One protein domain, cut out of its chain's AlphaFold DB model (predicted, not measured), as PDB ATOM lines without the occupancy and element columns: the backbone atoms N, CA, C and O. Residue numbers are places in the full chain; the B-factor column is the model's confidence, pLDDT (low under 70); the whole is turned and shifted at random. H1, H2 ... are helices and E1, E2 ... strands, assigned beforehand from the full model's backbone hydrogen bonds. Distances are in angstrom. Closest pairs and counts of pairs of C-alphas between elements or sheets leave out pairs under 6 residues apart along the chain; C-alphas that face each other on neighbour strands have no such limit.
ATOM      1  N   GLY A  15      -4.081  21.480  45.052       82.31
ATOM      2  CA  GLY A  15      -4.499  21.332  43.659       82.31
ATOM      3  C   GLY A  15      -4.422  19.883  43.188       82.31
ATOM      4  O   GLY A  15      -5.390  19.388  42.613       82.31
ATOM      5  N   TRP A  16      -3.339  19.173  43.521       82.75
ATOM      6  CA  TRP A  16      -3.189  17.744  43.214       82.75
ATOM      7  C   TRP A  16      -4.299  16.891  43.838       82.75
ATOM      8  O   TRP A  16      -4.951  16.113  43.151       82.75
ATOM      9  N   LEU A  17      -4.588  17.080  45.130       85.75
ATOM     10  CA  LEU A  17      -5.659  16.340  45.809       85.75
ATOM     11  C   LEU A  17      -7.033  16.607  45.176       85.75
ATOM     12  O   LEU A  17      -7.852  15.698  45.040       85.75
ATOM     13  N   LYS A  18      -7.293  17.855  44.770       88.06
ATOM     14  CA  LYS A  18      -8.533  18.234  44.082       88.06
ATOM     15  C   LYS A  18      -8.630  17.604  42.690       88.06
ATOM     16  O   LYS A  18      -9.723  17.207  42.293       88.06
ATOM     17  N   LEU A  19      -7.515  17.521  41.967       87.88
ATOM     18  CA  LEU A  19      -7.421  16.842  40.677       87.88
ATOM     19  C   LEU A  19      -7.704  15.347  40.833       87.88
ATOM     20  O   LEU A  19      -8.611  14.847  40.177       87.88
ATOM     21  N   MET A  20      -7.021  14.672  41.761       88.75
ATOM     22  CA  MET A  20      -7.207  13.238  42.002       88.75
ATOM     23  C   MET A  20      -8.653  12.897  42.367       88.75
ATOM     24  O   MET A  20      -9.218  11.992  41.771       88.75
ATOM     25  N   LYS A  21      -9.320  13.690  43.219       90.81
ATOM     26  CA  LYS A  21     -10.757  13.498  43.504       90.81
ATOM     27  C   LYS A  21     -11.642  13.567  42.256       90.81
ATOM     28  O   LYS A  21     -12.661  12.889  42.191       90.81
ATOM     29  N   LYS A  22     -11.307  14.426  41.288       90.69
ATOM     30  CA  LYS A  22     -12.061  14.523  40.030       90.69
ATOM     31  C   LYS A  22     -11.749  13.361  39.090       90.69
ATOM     32  O   LYS A  22     -12.669  12.895  38.428       90.69
ATOM     33  N   VAL A  23     -10.494  12.915  39.054       91.62
ATOM     34  CA  VAL A  23     -10.068  11.715  38.322       91.62
ATOM     35  C   VAL A  23     -10.786  10.481  38.870       91.62
ATOM     36  O   VAL A  23     -11.413   9.764  38.104       91.62
ATOM     37  N   ASP A  24     -10.788  10.288  40.190       90.69
ATOM     38  CA  ASP A  24     -11.448   9.154  40.851       90.69
ATOM     39  C   ASP A  24     -12.970   9.166  40.636       90.69
ATOM     40  O   ASP A  24     -13.604   8.119  40.562       90.69
ATOM     41  N   ALA A  25     -13.562  10.353  40.482       91.81
ATOM     42  CA  ALA A  25     -14.967  10.519  40.115       91.81
ATOM     43  C   ALA A  25     -15.240  10.364  38.601       91.81
ATOM     44  O   ALA A  25     -16.356  10.645  38.169       91.81
ATOM     45  N   GLY A  26     -14.236  10.017  37.786       89.75
ATOM     46  CA  GLY A  26     -14.350   9.870  36.329       89.75
ATOM     47  C   GLY A  26     -14.597  11.177  35.567       89.75
ATOM     48  O   GLY A  26     -14.962  11.154  34.397       89.75
ATOM     49  N   LYS A  27     -14.423  12.340  36.209       90.62
ATOM     50  CA  LYS A  27     -14.721  13.665  35.626       90.62
ATOM     51  C   LYS A  27     -13.558  14.262  34.833       90.62
ATOM     52  O   LYS A  27     -13.677  15.378  34.331       90.62
ATOM     53  N   VAL A  28     -12.413  13.586  34.807       89.12
ATOM     54  CA  VAL A  28     -11.192  14.030  34.128       89.12
ATOM     55  C   VAL A  28     -10.641  12.856  33.337       89.12
ATOM     56  O   VAL A  28     -10.254  11.850  33.923       89.12
ATOM     57  N   THR A  29     -10.596  13.019  32.021       87.06
ATOM     58  CA  THR A  29     -10.031  12.050  31.076       87.06
ATOM     59  C   THR A  29      -8.670  12.487  30.558       87.06
ATOM     60  O   THR A  29      -7.864  11.632  30.217       87.06
ATOM     61  N   ASP A  30      -8.395  13.794  30.561       90.62
ATOM     62  CA  ASP A  30      -7.205  14.392  29.964       90.62
ATOM     63  C   ASP A  30      -6.554  15.393  30.923       90.62
ATOM     64  O   ASP A  30      -7.224  16.227  31.543       90.62
ATOM     65  N   ILE A  31      -5.230  15.316  31.041       90.31
ATOM     66  CA  ILE A  31      -4.405  16.222  31.840       90.31
ATOM     67  C   ILE A  31      -3.256  16.723  30.970       90.31
ATOM     68  O   ILE A  31      -2.488  15.936  30.425       90.31
ATOM     69  N   TYR A  32      -3.117  18.044  30.904       89.12
ATOM     70  CA  TYR A  32      -2.047  18.724  30.183       89.12
ATOM     71  C   TYR A  32      -1.047  19.309  31.174       89.12
ATOM     72  O   TYR A  32      -1.439  19.972  32.141       89.12
ATOM     73  N   MET A  33       0.239  19.064  30.938       85.94
ATOM     74  CA  MET A  33       1.337  19.532  31.778       85.94
ATOM     75  C   MET A  33       2.482  20.062  30.917       85.94
ATOM     76  O   MET A  33       2.685  19.624  29.791       85.94
ATOM     77  N   ASP A  34       3.253  21.003  31.457       87.00
ATOM     78  CA  ASP A  34       4.424  21.537  30.753       87.00
ATOM     79  C   ASP A  34       5.536  20.476  30.624       87.00
ATOM     80  O   ASP A  34       6.056  20.238  29.538       87.00
ATOM     81  N   GLU A  35       5.853  19.781  31.722       85.62
ATOM     82  CA  GLU A  35       6.907  18.756  31.794       85.62
ATOM     83  C   GLU A  35       6.657  17.738  32.921       85.62
ATOM     84  O   GLU A  35       5.985  18.056  33.911       85.62
ATOM     85  N   LEU A  36       7.233  16.529  32.817       83.75
ATOM     86  CA  LEU A  36       7.040  15.466  33.824       83.75
ATOM     87  C   LEU A  36       7.515  15.858  35.221       83.75
ATOM     88  O   LEU A  36       6.897  15.484  36.218       83.75
ATOM     89  N   SER A  37       8.586  16.647  35.314       80.38
ATOM     90  CA  SER A  37       9.145  17.092  36.597       80.38
ATOM     91  C   SER A  37       8.163  17.938  37.425       80.38
ATOM     92  O   SER A  37       8.399  18.163  38.607       80.38
ATOM     93  N   ARG A  38       7.028  18.377  36.853       79.56
ATOM     94  CA  ARG A  38       5.954  19.083  37.578       79.56
ATOM     95  C   ARG A  38       4.993  18.151  38.323       79.56
ATOM     96  O   ARG A  38       4.196  18.649  39.130       79.56
ATOM     97  N   MET A  39       5.047  16.839  38.070       80.62
ATOM     98  CA  MET A  39       4.154  15.839  38.677       80.62
ATOM     99  C   MET A  39       4.497  15.531  40.135       80.62
ATOM    100  O   MET A  39       3.598  15.438  40.969       80.62
ATOM    101  N   GLY A  40       5.783  15.420  40.459       78.44
ATOM    102  CA  GLY A  40       6.284  15.098  41.797       78.44
ATOM    103  C   GLY A  40       7.552  15.881  42.114       78.44
ATOM    104  O   GLY A  40       8.055  16.607  41.261       78.44
ATOM    105  N   ARG A  41       8.062  15.781  43.348       73.94
ATOM    106  CA  ARG A  41       9.318  16.466  43.711       73.94
ATOM    107  C   ARG A  41      10.549  15.606  43.534       73.94
ATOM    108  O   ARG A  41      11.625  16.155  43.317       73.94
ATOM    109  N   SER A  42      10.378  14.293  43.619       82.38
ATOM    110  CA  SER A  42      11.392  13.320  43.239       82.38
ATOM    111  C   SER A  42      10.967  12.554  41.990       82.38
ATOM    112  O   SER A  42       9.803  12.585  41.572       82.38
ATOM    113  N   LYS A  43      11.937  11.850  41.410       84.50
ATOM    114  CA  LYS A  43      11.731  10.898  40.323       84.50
ATOM    115  C   LYS A  43      10.711   9.828  40.708       84.50
ATOM    116  O   LYS A  43       9.791   9.559  39.945       84.50
ATOM    117  N   GLU A  44      10.830   9.279  41.910       86.06
ATOM    118  CA  GLU A  44       9.968   8.219  42.436       86.06
ATOM    119  C   GLU A  44       8.542   8.730  42.651       86.06
ATOM    120  O   GLU A  44       7.588   8.107  42.193       86.06
ATOM    121  N   GLU A  45       8.382   9.895  43.290       84.75
ATOM    122  CA  GLU A  45       7.063  10.501  43.499       84.75
ATOM    123  C   GLU A  45       6.366  10.812  42.170       84.75
ATOM    124  O   GLU A  45       5.181  10.516  42.002       84.75
ATOM    125  N   GLY A  46       7.098  11.408  41.223       88.00
ATOM    126  CA  GLY A  46       6.574  11.749  39.903       88.00
ATOM    127  C   GLY A  46       6.185  10.509  39.103       88.00
ATOM    128  O   GLY A  46       5.111  10.478  38.502       88.00
ATOM    129  N   PHE A  47       7.013   9.465  39.152       88.94
ATOM    130  CA  PHE A  47       6.750   8.196  38.486       88.94
ATOM    131  C   PHE A  47       5.512   7.489  39.052       88.94
ATOM    132  O   PHE A  47       4.643   7.069  38.290       88.94
ATOM    133  N   LEU A  48       5.372   7.415  40.380       89.00
ATOM    134  CA  LEU A  48       4.192   6.824  41.022       89.00
ATOM    135  C   LEU A  48       2.911   7.606  40.700       89.00
ATOM    136  O   LEU A  48       1.861   7.009  40.456       89.00
ATOM    137  N   ALA A  49       2.993   8.937  40.666       89.31
ATOM    138  CA  ALA A  49       1.883   9.796  40.267       89.31
ATOM    139  C   ALA A  49       1.464   9.552  38.808       89.31
ATOM    140  O   ALA A  49       0.272   9.429  38.521       89.31
ATOM    141  N   TRP A  50       2.440   9.447  37.902       90.56
ATOM    142  CA  TRP A  50       2.212   9.108  36.499       90.56
ATOM    143  C   TRP A  50       1.547   7.740  36.358       90.56
ATOM    144  O   TRP A  50       0.507   7.635  35.709       90.56
ATOM    145  N   MET A  51       2.079   6.720  37.036       88.94
ATOM    146  CA  MET A  51       1.562   5.354  36.976       88.94
ATOM    147  C   MET A  51       0.124   5.278  37.495       88.94
ATOM    148  O   MET A  51      -0.736   4.715  36.828       88.94
ATOM    149  N   SER A  52      -0.182   5.944  38.613       90.00
ATOM    150  CA  SER A  52      -1.547   5.985  39.150       90.00
ATOM    151  C   SER A  52      -2.557   6.600  38.176       90.00
ATOM    152  O   SER A  52      -3.689   6.127  38.094       90.00
ATOM    153  N   LEU A  53      -2.178   7.656  37.451       90.44
ATOM    154  CA  LEU A  53      -3.050   8.290  36.459       90.44
ATOM    155  C   LEU A  53      -3.188   7.435  35.194       90.44
ATOM    156  O   LEU A  53      -4.295   7.296  34.671       90.44
ATOM    157  N   TYR A  54      -2.087   6.831  34.746       88.00
ATOM    158  CA  TYR A  54      -2.064   5.925  33.603       88.00
ATOM    159  C   TYR A  54      -2.950   4.693  33.828       88.00
ATOM    160  O   TYR A  54      -3.786   4.378  32.981       88.00
ATOM    161  N   ASP A  55      -2.836   4.057  34.997       85.62
ATOM    162  CA  ASP A  55      -3.632   2.885  35.383       85.62
ATOM    163  C   ASP A  55      -5.126   3.225  35.514       85.62
ATOM    164  O   ASP A  55      -5.990   2.400  35.225       85.62
ATOM    165  N   LYS A  56      -5.448   4.473  35.878       88.62
ATOM    166  CA  LYS A  56      -6.822   5.013  35.876       88.62
ATOM    167  C   LYS A  56      -7.326   5.395  34.484       88.62
ATOM    168  O   LYS A  56      -8.426   5.920  34.347       88.62
ATOM    169  N   GLY A  57      -6.531   5.151  33.445       86.56
ATOM    170  CA  GLY A  57      -6.898   5.395  32.058       86.56
ATOM    171  C   GLY A  57      -6.828   6.860  31.627       86.56
ATOM    172  O   GLY A  57      -7.183   7.141  30.481       86.56
ATOM    173  N   VAL A  58      -6.334   7.766  32.474       89.81
ATOM    174  CA  VAL A  58      -6.226   9.197  32.165       89.81
ATOM    175  C   VAL A  58      -5.152   9.429  31.104       89.81
ATOM    176  O   VAL A  58      -4.043   8.900  31.191       89.81
ATOM    177  N   ALA A  59      -5.481  10.232  30.098       89.31
ATOM    178  CA  ALA A  59      -4.557  10.690  29.080       89.31
ATOM    179  C   ALA A  59      -3.717  11.863  29.609       89.31
ATOM    180  O   ALA A  59      -4.224  12.949  29.883       89.31
ATOM    181  N   LEU A  60      -2.423  11.632  29.781       90.62
ATOM    182  CA  LEU A  60      -1.423  12.645  30.101       90.62
ATOM    183  C   LEU A  60      -0.751  13.142  28.822       90.62
ATOM    184  O   LEU A  60      -0.308  12.315  28.016       90.62
ATOM    185  N   HIS A  61      -0.662  14.468  28.708       90.00
ATOM    186  CA  HIS A  61      -0.069  15.210  27.597       90.00
ATOM    187  C   HIS A  61       1.006  16.171  28.129       90.00
ATOM    188  O   HIS A  61       0.717  16.986  29.014       90.00
ATOM    189  N   PHE A  62       2.227  16.092  27.601       89.44
ATOM    190  CA  PHE A  62       3.394  16.860  28.043       89.44
ATOM    191  C   PHE A  62       3.931  17.758  26.928       89.44
ATOM    192  O   PHE A  62       4.416  17.279  25.908       89.44
ATOM    193  N   ILE A  63       3.916  19.075  27.148       87.81
ATOM    194  CA  ILE A  63       4.304  20.067  26.129       87.81
ATOM    195  C   ILE A  63       5.780  19.916  25.732       87.81
ATOM    196  O   ILE A  63       6.106  19.927  24.548       87.81
ATOM    197  N   LYS A  64       6.679  19.770  26.710       87.81
ATOM    198  CA  LYS A  64       8.126  19.671  26.461       87.81
ATOM    199  C   LYS A  64       8.621  18.257  26.187       87.81
ATOM    200  O   LYS A  64       9.705  18.106  25.632       87.81
ATOM    201  N   GLN A  65       7.871  17.228  26.588       88.00
ATOM    202  CA  GLN A  65       8.244  15.827  26.362       88.00
ATOM    203  C   GLN A  65       7.104  15.004  25.726       88.00
ATOM    204  O   GLN A  65       6.662  14.027  26.331       88.00
ATOM    205  N   PRO A  66       6.649  15.325  24.497       86.88
ATOM    206  CA  PRO A  66       5.529  14.616  23.857       86.88
ATOM    207  C   PRO A  66       5.754  13.103  23.691       86.88
ATOM    208  O   PRO A  66       4.818  12.311  23.607       86.88
ATOM    209  N   GLN A  67       7.016  12.660  23.670       81.44
ATOM    210  CA  GLN A  67       7.395  11.251  23.548       81.44
ATOM    211  C   GLN A  67       6.952  10.368  24.726       81.44
ATOM    212  O   GLN A  67       6.996   9.145  24.611       81.44
ATOM    213  N   VAL A  68       6.551  10.956  25.857       83.88
ATOM    214  CA  VAL A  68       6.018  10.218  27.017       83.88
ATOM    215  C   VAL A  68       4.509  10.378  27.196       83.88
ATOM    216  O   VAL A  68       3.960   9.975  28.228       83.88
ATOM    217  N   ASP A  69       3.831  10.965  26.212       86.38
ATOM    218  CA  ASP A  69       2.382  11.078  26.232       86.38
ATOM    219  C   ASP A  69       1.758   9.689  26.309       86.38
ATOM    220  O   ASP A  69       2.075   8.766  25.556       86.38
ATOM    221  N   THR A  70       0.820   9.532  27.235       82.00
ATOM    222  CA  THR A  70       0.202   8.220  27.493       82.00
ATOM    223  C   THR A  70      -0.593   7.687  26.298       82.00
ATOM    224  O   THR A  70      -0.716   6.474  26.122       82.00
ATOM    225  N   GLN A  71      -1.108   8.587  25.454       75.25
ATOM    226  CA  GLN A  71      -1.788   8.253  24.202       75.25
ATOM    227  C   GLN A  71      -0.838   7.577  23.208       75.25
ATOM    228  O   GLN A  71      -1.233   6.616  22.549       75.25
ATOM    229  N   THR A  72       0.431   7.989  23.160       67.94
ATOM    230  CA  THR A  72       1.458   7.392  22.292       67.94
ATOM    231  C   THR A  72       1.620   5.897  22.571       67.94
ATOM    232  O   THR A  72       1.725   5.093  21.643       67.94
ATOM    233  N   PHE A  73       1.533   5.493  23.842       69.38
ATOM    234  CA  PHE A  73       1.625   4.086  24.239       69.38
ATOM    235  C   PHE A  73       0.354   3.287  23.923       69.38
ATOM    236  O   PHE A  73       0.444   2.139  23.484       69.38
ATOM    237  N   LYS A  74      -0.834   3.891  24.082       66.00
ATOM    238  CA  LYS A  74      -2.120   3.245  23.759       66.00
ATOM    239  C   LYS A  74      -2.295   3.028  22.251       66.00
ATOM    240  O   LYS A  74      -2.749   1.965  21.837       66.00
ATOM    241  N   VAL A  75      -1.892   4.004  21.436       58.84
ATOM    242  CA  VAL A  75      -2.013   3.956  19.969       58.84
ATOM    243  C   VAL A  75      -1.050   2.941  19.349       58.84
ATOM    244  O   VAL A  75      -1.423   2.248  18.403       58.84
ATOM    245  N   ALA A  76       0.172   2.810  19.875       54.28
ATOM    246  CA  ALA A  76       1.120   1.797  19.405       54.28
ATOM    247  C   ALA A  76       0.625   0.367  19.700       54.28
ATOM    248  O   ALA A  76       0.705  -0.507  18.837       54.28
ATOM    249  N   ALA A  77       0.040   0.149  20.882       55.34
ATOM    250  CA  ALA A  77      -0.591  -1.117  21.250       55.34
ATOM    251  C   ALA A  77      -1.792  -1.458  20.345       55.34
ATOM    252  O   ALA A  77      -1.896  -2.578  19.854       55.34
ATOM    253  N   SER A  78      -2.672  -0.491  20.061       55.56
ATOM    254  CA  SER A  78      -3.878  -0.736  19.258       55.56
ATOM    255  C   SER A  78      -3.604  -0.881  17.757       55.56
ATOM    256  O   SER A  78      -4.204  -1.735  17.112       55.56
ATOM    257  N   ARG A  79      -2.699  -0.074  17.176       55.91
ATOM    258  CA  ARG A  79      -2.387  -0.121  15.731       55.91
ATOM    259  C   ARG A  79      -1.689  -1.407  15.306       55.91
ATOM    260  O   ARG A  79      -1.889  -1.853  14.182       55.91
ATOM    261  N   SER A  80      -0.900  -2.005  16.194       53.06
ATOM    262  CA  SER A  80      -0.161  -3.241  15.905       53.06
ATOM    263  C   SER A  80      -1.068  -4.483  15.835       53.06
ATOM    264  O   SER A  80      -0.591  -5.563  15.504       53.06
ATOM    265  N   ILE A  81      -2.357  -4.355  16.190       56.44
ATOM    266  CA  ILE A  81      -3.240  -5.476  16.560       56.44
ATOM    267  C   ILE A  81      -4.584  -5.436  15.801       56.44
ATOM    268  O   ILE A  81      -5.561  -6.082  16.174       56.44
ATOM    269  N   SER A  82      -4.664  -4.727  14.676       56.47
ATOM    270  CA  SER A  82      -5.826  -4.821  13.780       56.47
ATOM    271  C   SER A  82      -5.805  -6.144  13.001       56.47
ATOM    272  O   SER A  82      -5.560  -6.164  11.799       56.47
ATOM    273  N   ILE A  83      -6.021  -7.267  13.686       65.12
ATOM    274  CA  ILE A  83      -6.203  -8.581  13.063       65.12
ATOM    275  C   ILE A  83      -7.709  -8.797  12.928       65.12
ATOM    276  O   ILE A  83      -8.427  -8.809  13.931       65.12
ATOM    277  N   ASN A  84      -8.208  -8.949  11.696       67.75
ATOM    278  CA  ASN A  84      -9.597  -9.345  11.480       67.75
ATOM    279  C   ASN A  84      -9.765 -10.784  11.989       67.75
ATOM    280  O   ASN A  84      -9.318 -11.738  11.356       67.75
ATOM    281  N   THR A  85     -10.358 -10.917  13.173       69.56
ATOM    282  CA  THR A  85     -10.570 -12.206  13.835       69.56
ATOM    283  C   THR A  85     -11.982 -12.738  13.641       69.56
ATOM    284  O   THR A  85     -12.273 -13.830  14.111       69.56
ATOM    285  N   GLU A  86     -12.866 -12.016  12.950       74.88
ATOM    286  CA  GLU A  86     -14.311 -12.273  12.952       74.88
ATOM    287  C   GLU A  86     -14.638 -13.699  12.468       74.88
ATOM    288  O   GLU A  86     -15.391 -14.431  13.121       74.88
ATOM    289  N   HIS A  87     -13.930 -14.153  11.429       78.81
ATOM    290  CA  HIS A  87     -14.101 -15.467  10.798       78.81
ATOM    291  C   HIS A  87     -13.152 -16.569  11.296       78.81
ATOM    292  O   HIS A  87     -13.196 -17.681  10.777       78.81
ATOM    293  N   LEU A  88     -12.294 -16.301  12.287       78.44
ATOM    294  CA  LEU A  88     -11.371 -17.322  12.792       78.44
ATOM    295  C   LEU A  88     -12.089 -18.352  13.688       78.44
ATOM    296  O   LEU A  88     -13.016 -17.981  14.426       78.44
ATOM    297  N   PRO A  89     -11.655 -19.626  13.679       83.81
ATOM    298  CA  PRO A  89     -12.103 -20.608  14.657       83.81
ATOM    299  C   PRO A  89     -11.657 -20.232  16.086       83.81
ATOM    300  O   PRO A  89     -10.846 -19.326  16.308       83.81
ATOM    301  N   SER A  90     -12.257 -20.882  17.090       85.31
ATOM    302  CA  SER A  90     -12.115 -20.477  18.500       85.31
ATOM    303  C   SER A  90     -10.678 -20.577  19.025       85.31
ATOM    304  O   SER A  90     -10.274 -19.735  19.825       85.31
ATOM    305  N   ALA A  91      -9.906 -21.571  18.580       85.88
ATOM    306  CA  ALA A  91      -8.545 -21.803  19.065       85.88
ATOM    307  C   ALA A  91      -7.570 -20.710  18.586       85.88
ATOM    308  O   ALA A  91      -6.752 -20.208  19.353       85.88
ATOM    309  N   GLU A  92      -7.696 -20.274  17.333       83.31
ATOM    310  CA  GLU A  92      -6.890 -19.209  16.737       83.31
ATOM    311  C   GLU A  92      -7.243 -17.849  17.346       83.31
ATOM    312  O   GLU A  92      -6.350 -17.051  17.636       83.31
ATOM    313  N   LYS A  93      -8.536 -17.601  17.609       80.62
ATOM    314  CA  LYS A  93      -8.997 -16.425  18.367       80.62
ATOM    315  C   LYS A  93      -8.349 -16.364  19.751       80.62
ATOM    316  O   LYS A  93      -7.880 -15.301  20.164       80.62
ATOM    317  N   GLU A  94      -8.302 -17.492  20.455       85.06
ATOM    318  CA  GLU A  94      -7.689 -17.587  21.780       85.06
ATOM    319  C   GLU A  94      -6.171 -17.357  21.725       85.06
ATOM    320  O   GLU A  94      -5.649 -16.535  22.483       85.06
ATOM    321  N   LEU A  95      -5.472 -17.987  20.774       85.44
ATOM    322  CA  LEU A  95      -4.037 -17.786  20.553       85.44
ATOM    323  C   LEU A  95      -3.704 -16.312  20.287       85.44
ATOM    324  O   LEU A  95      -2.828 -15.743  20.942       85.44
ATOM    325  N   ILE A  96      -4.424 -15.677  19.357       83.06
ATOM    326  CA  ILE A  96      -4.222 -14.264  19.018       83.06
ATOM    327  C   ILE A  96      -4.477 -13.390  20.245       83.06
ATOM    328  O   ILE A  96      -3.654 -12.531  20.556       83.06
ATOM    329  N   SER A  97      -5.558 -13.632  20.992       79.75
ATOM    330  CA  SER A  97      -5.847 -12.891  22.226       79.75
ATOM    331  C   SER A  97      -4.699 -12.983  23.237       79.75
ATOM    332  O   SER A  97      -4.311 -11.973  23.832       79.75
ATOM    333  N   CYS A  98      -4.113 -14.168  23.414       84.06
ATOM    334  CA  CYS A  98      -2.977 -14.386  24.307       84.06
ATOM    335  C   CYS A  98      -1.722 -13.622  23.860       84.06
ATOM    336  O   CYS A  98      -1.097 -12.945  24.680       84.06
ATOM    337  N   ILE A  99      -1.387 -13.659  22.566       84.44
ATOM    338  CA  ILE A  99      -0.244 -12.920  22.000       84.44
ATOM    339  C   ILE A  99      -0.444 -11.412  22.173       84.44
ATOM    340  O   ILE A  99       0.443 -10.709  22.656       84.44
ATOM    341  N   VAL A 100      -1.635 -10.918  21.843       78.94
ATOM    342  CA  VAL A 100      -2.021  -9.511  21.986       78.94
ATOM    343  C   VAL A 100      -1.872  -9.037  23.428       78.94
ATOM    344  O   VAL A 100      -1.276  -7.990  23.682       78.94
ATOM    345  N   LYS A 101      -2.355  -9.826  24.394       81.56
ATOM    346  CA  LYS A 101      -2.183  -9.533  25.822       81.56
ATOM    347  C   LYS A 101      -0.704  -9.472  26.213       81.56
ATOM    348  O   LYS A 101      -0.319  -8.565  26.952       81.56
ATOM    349  N   ALA A 102       0.124 -10.392  25.715       84.56
ATOM    350  CA  ALA A 102       1.559 -10.415  26.003       84.56
ATOM    351  C   ALA A 102       2.289  -9.185  25.433       84.56
ATOM    352  O   ALA A 102       3.049  -8.539  26.156       84.56
ATOM    353  N   ILE A 103       2.002  -8.811  24.182       81.88
ATOM    354  CA  ILE A 103       2.558  -7.609  23.541       81.88
ATOM    355  C   ILE A 103       2.133  -6.357  24.307       81.88
ATOM    356  O   ILE A 103       2.977  -5.531  24.646       81.88
ATOM    357  N   ASN A 104       0.848  -6.235  24.648       79.56
ATOM    358  CA  ASN A 104       0.344  -5.090  25.404       79.56
ATOM    359  C   ASN A 104       1.049  -4.952  26.756       79.56
ATOM    360  O   ASN A 104       1.449  -3.849  27.128       79.56
ATOM    361  N   ARG A 105       1.267  -6.065  27.466       83.44
ATOM    362  CA  ARG A 105       2.025  -6.067  28.723       83.44
ATOM    363  C   ARG A 105       3.469  -5.605  28.513       83.44
ATOM    364  O   ARG A 105       3.945  -4.762  29.264       83.44
ATOM    365  N   TYR A 106       4.153  -6.114  27.491       84.88
ATOM    366  CA  TYR A 106       5.518  -5.694  27.168       84.88
ATOM    367  C   TYR A 106       5.602  -4.195  26.845       84.88
ATOM    368  O   TYR A 106       6.431  -3.481  27.406       84.88
ATOM    369  N   MET A 107       4.690  -3.694  26.010       81.69
ATOM    370  CA  MET A 107       4.617  -2.279  25.642       81.69
ATOM    371  C   MET A 107       4.348  -1.378  26.854       81.69
ATOM    372  O   MET A 107       4.930  -0.299  26.958       81.69
ATOM    373  N   GLN A 108       3.515  -1.823  27.800       82.00
ATOM    374  CA  GLN A 108       3.290  -1.109  29.061       82.00
ATOM    375  C   GLN A 108       4.561  -1.021  29.916       82.00
ATOM    376  O   GLN A 108       4.841   0.038  30.478       82.00
ATOM    377  N   GLU A 109       5.349  -2.093  30.006       86.00
ATOM    378  CA  GLU A 109       6.622  -2.066  30.737       86.00
ATOM    379  C   GLU A 109       7.659  -1.163  30.053       86.00
ATOM    380  O   GLU A 109       8.338  -0.379  30.720       86.00
ATOM    381  N   LEU A 110       7.722  -1.173  28.718       85.94
ATOM    382  CA  LEU A 110       8.560  -0.233  27.970       85.94
ATOM    383  C   LEU A 110       8.157   1.228  28.208       85.94
ATOM    384  O   LEU A 110       9.030   2.077  28.396       85.94
ATOM    385  N   ALA A 111       6.855   1.527  28.238       84.62
ATOM    386  CA  ALA A 111       6.348   2.867  28.524       84.62
ATOM    387  C   ALA A 111       6.794   3.356  29.910       84.62
ATOM    388  O   ALA A 111       7.318   4.463  30.044       84.62
ATOM    389  N   LYS A 112       6.668   2.502  30.935       86.56
ATOM    390  CA  LYS A 112       7.144   2.792  32.296       86.56
ATOM    391  C   LYS A 112       8.644   3.090  32.318       86.56
ATOM    392  O   LYS A 112       9.061   4.095  32.890       86.56
ATOM    393  N   LEU A 113       9.457   2.264  31.657       90.00
ATOM    394  CA  LEU A 113      10.903   2.488  31.554       90.00
ATOM    395  C   LEU A 113      11.235   3.801  30.838       90.00
ATOM    396  O   LEU A 113      12.146   4.519  31.252       90.00
ATOM    397  N   GLN A 114      10.498   4.139  29.780       88.38
ATOM    398  CA  GLN A 114      10.682   5.392  29.053       88.38
ATOM    399  C   GLN A 114      10.419   6.603  29.951       88.38
ATOM    400  O   GLN A 114      11.251   7.503  30.030       88.38
ATOM    401  N   VAL A 115       9.301   6.595  30.672       88.69
ATOM    402  CA  VAL A 115       8.932   7.653  31.621       88.69
ATOM    403  C   VAL A 115       9.975   7.776  32.728       88.69
ATOM    404  O   VAL A 115      10.414   8.879  33.052       88.69
ATOM    405  N   TYR A 116      10.426   6.648  33.279       89.75
ATOM    406  CA  TYR A 116      11.455   6.622  34.314       89.75
ATOM    407  C   TYR A 116      12.782   7.232  33.836       89.75
ATOM    408  O   TYR A 116      13.398   7.995  34.580       89.75
ATOM    409  N   ARG A 117      13.200   6.955  32.591       90.44
ATOM    410  CA  ARG A 117      14.387   7.573  31.975       90.44
ATOM    411  C   ARG A 117      14.255   9.087  31.849       90.44
ATOM    412  O   ARG A 117      15.190   9.793  32.197       90.44
ATOM    413  N   VAL A 118      13.090   9.591  31.442       89.38
ATOM    414  CA  VAL A 118      12.865  11.045  31.334       89.38
ATOM    415  C   VAL A 118      12.917  11.732  32.702       89.38
ATOM    416  O   VAL A 118      13.455  12.830  32.827       89.38
ATOM    417  N   PHE A 119      12.417  11.090  33.763       87.94
ATOM    418  CA  PHE A 119      12.610  11.622  35.114       87.94
ATOM    419  C   PHE A 119      14.080  11.619  35.556       87.94
ATOM    420  O   PHE A 119      14.485  12.522  36.290       87.94
ATOM    421  N   ASP A 120      14.852  10.614  35.140       89.88
ATOM    422  CA  ASP A 120      16.284  10.512  35.436       89.88
ATOM    423  C   ASP A 120      17.070  11.644  34.782       89.88
ATOM    424  O   ASP A 120      17.808  12.360  35.450       89.88
ATOM    425  N   GLU A 121      16.821  11.862  33.493       89.19
ATOM    426  CA  GLU A 121      17.395  12.951  32.711       89.19
ATOM    427  C   GLU A 121      17.086  14.309  33.351       89.19
ATOM    428  O   GLU A 121      17.993  15.093  33.630       89.19
ATOM    429  N   ALA A 122      15.824  14.547  33.722       87.62
ATOM    430  CA  ALA A 122      15.431  15.786  34.385       87.62
ATOM    431  C   ALA A 122      16.118  15.991  35.750       87.62
ATOM    432  O   ALA A 122      16.323  17.132  36.170       87.62
ATOM    433  N   GLN A 123      16.421  14.920  36.491       86.44
ATOM    434  CA  GLN A 123      17.166  15.013  37.751       86.44
ATOM    435  C   GLN A 123      18.651  15.271  37.495       86.44
ATOM    436  O   GLN A 123      19.222  16.170  38.112       86.44
ATOM    437  N   PHE A 124      19.239  14.559  36.538       90.00
ATOM    438  CA  PHE A 124      20.619  14.747  36.114       90.00
ATOM    439  C   PHE A 124      20.892  16.194  35.677       90.00
ATOM    440  O   PHE A 124      21.852  16.808  36.140       90.00
ATOM    441  N   GLU A 125      20.012  16.791  34.870       88.62
ATOM    442  CA  GLU A 125      20.129  18.196  34.459       88.62
ATOM    443  C   GLU A 125      20.129  19.165  35.651       88.62
ATOM    444  O   GLU A 125      20.926  20.108  35.692       88.62
ATOM    445  N   ARG A 126      19.267  18.930  36.653       87.38
ATOM    446  CA  ARG A 126      19.238  19.740  37.884       87.38
ATOM    447  C   ARG A 126      20.546  19.633  38.657       87.38
ATOM    448  O   ARG A 126      21.059  20.650  39.131       87.38
ATOM    449  N   ASP A 127      21.085  18.425  38.771       89.94
ATOM    450  CA  ASP A 127      22.320  18.173  39.505       89.94
ATOM    451  C   ASP A 127      23.522  18.818  38.803       89.94
ATOM    452  O   ASP A 127      24.320  19.500  39.450       89.94
ATOM    453  N   ILE A 128      23.587  18.728  37.471       93.94
ATOM    454  CA  ILE A 128      24.601  19.407  36.653       93.94
ATOM    455  C   ILE A 128      24.511  20.932  36.803       93.94
ATOM    456  O   ILE A 128      25.531  21.595  37.008       93.94
ATOM    457  N   LEU A 129      23.312  21.520  36.750       92.00
ATOM    458  CA  LEU A 129      23.127  22.963  36.961       92.00
ATOM    459  C   LEU A 129      23.593  23.402  38.355       92.00
ATOM    460  O   LEU A 129      24.242  24.445  38.497       92.00
ATOM    461  N   SER A 130      23.296  22.603  39.382       93.31
ATOM    462  CA  SER A 130      23.736  22.849  40.757       93.31
ATOM    463  C   SER A 130      25.263  22.812  40.875       93.31
ATOM    464  O   SER A 130      25.862  23.739  41.430       93.31
ATOM    465  N   GLN A 131      25.906  21.796  40.287       95.31
ATOM    466  CA  GLN A 131      27.367  21.675  40.249       95.31
ATOM    467  C   GLN A 131      28.010  22.884  39.569       95.31
ATOM    468  O   GLN A 131      28.834  23.561  40.184       95.31
TER     469      GLN A 131
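Overview. This is residues 15 to 131 of the 203 residues of the protein "Resolvase family protein" of Butyrivibrio proteoclasticus (strain ATCC 51982 / DSM 14932 / B316) (UniProt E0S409). One very long helix, H4, makes the long axis, and a small group of parts packs on one side of it: H2 on its residues 112 to 123 and H3 on its residues 103 to 111, with a parallel two-strand sheet, E1 beside E2, behind them. H1 lies at the far side of this group from H4, while residues 124 to 131 of H4 stick out free. The printed part has 117 residues, in the order H1 E1 H2 E2 H3 H4, and is mostly helix. It is loose, with a radius of gyration of the C-alphas of 17.5 A, and elongated, spanning 62 by 35 by 21 A.

Along the chain. Find C-alpha 15 at (-4.499, 21.332, 43.659), where H1 begins; it runs 14.3 A over residues 15 to 24. E1 follows at residues 30 to 33, 10.1 A, then H2 at residues 43 to 55, 18.0 A. E2 is residues 59 to 62, 10.1 A, and H3 residues 70 to 79, 14.6 A. H4, residues 90 to 131, runs 61.7 A to C-alpha 131 at (27.367, 21.675, 40.249).

Arrangement. H1 is near H2 and apart from H4. E1, H2 and E2 form a strand-helix-strand unit, two parallel strands joined through a helix, with a right-handed crossover; N 31 and O 59 are 2.8 A apart, within hydrogen-bond range. H2 touches H4, closest at the C-alphas of Lys 43 and Phe 119, 5.3 A, at a shallow tilt of 29 degrees, opposite ways. H3 and H4 form a helical hairpin, closest at the C-alphas of Ala 77 and Asn 104, 5.8 A. In H1, H2, H3 and H4 every O i to N i+4 pair is within hydrogen-bond range.

Size, cuts and confidence. The C-alphas farthest apart, of Pro 89 and Gln 131, are 63.3 A apart. The printed part has no cut, and no link is long. Confidence is low at residues 72 to 85.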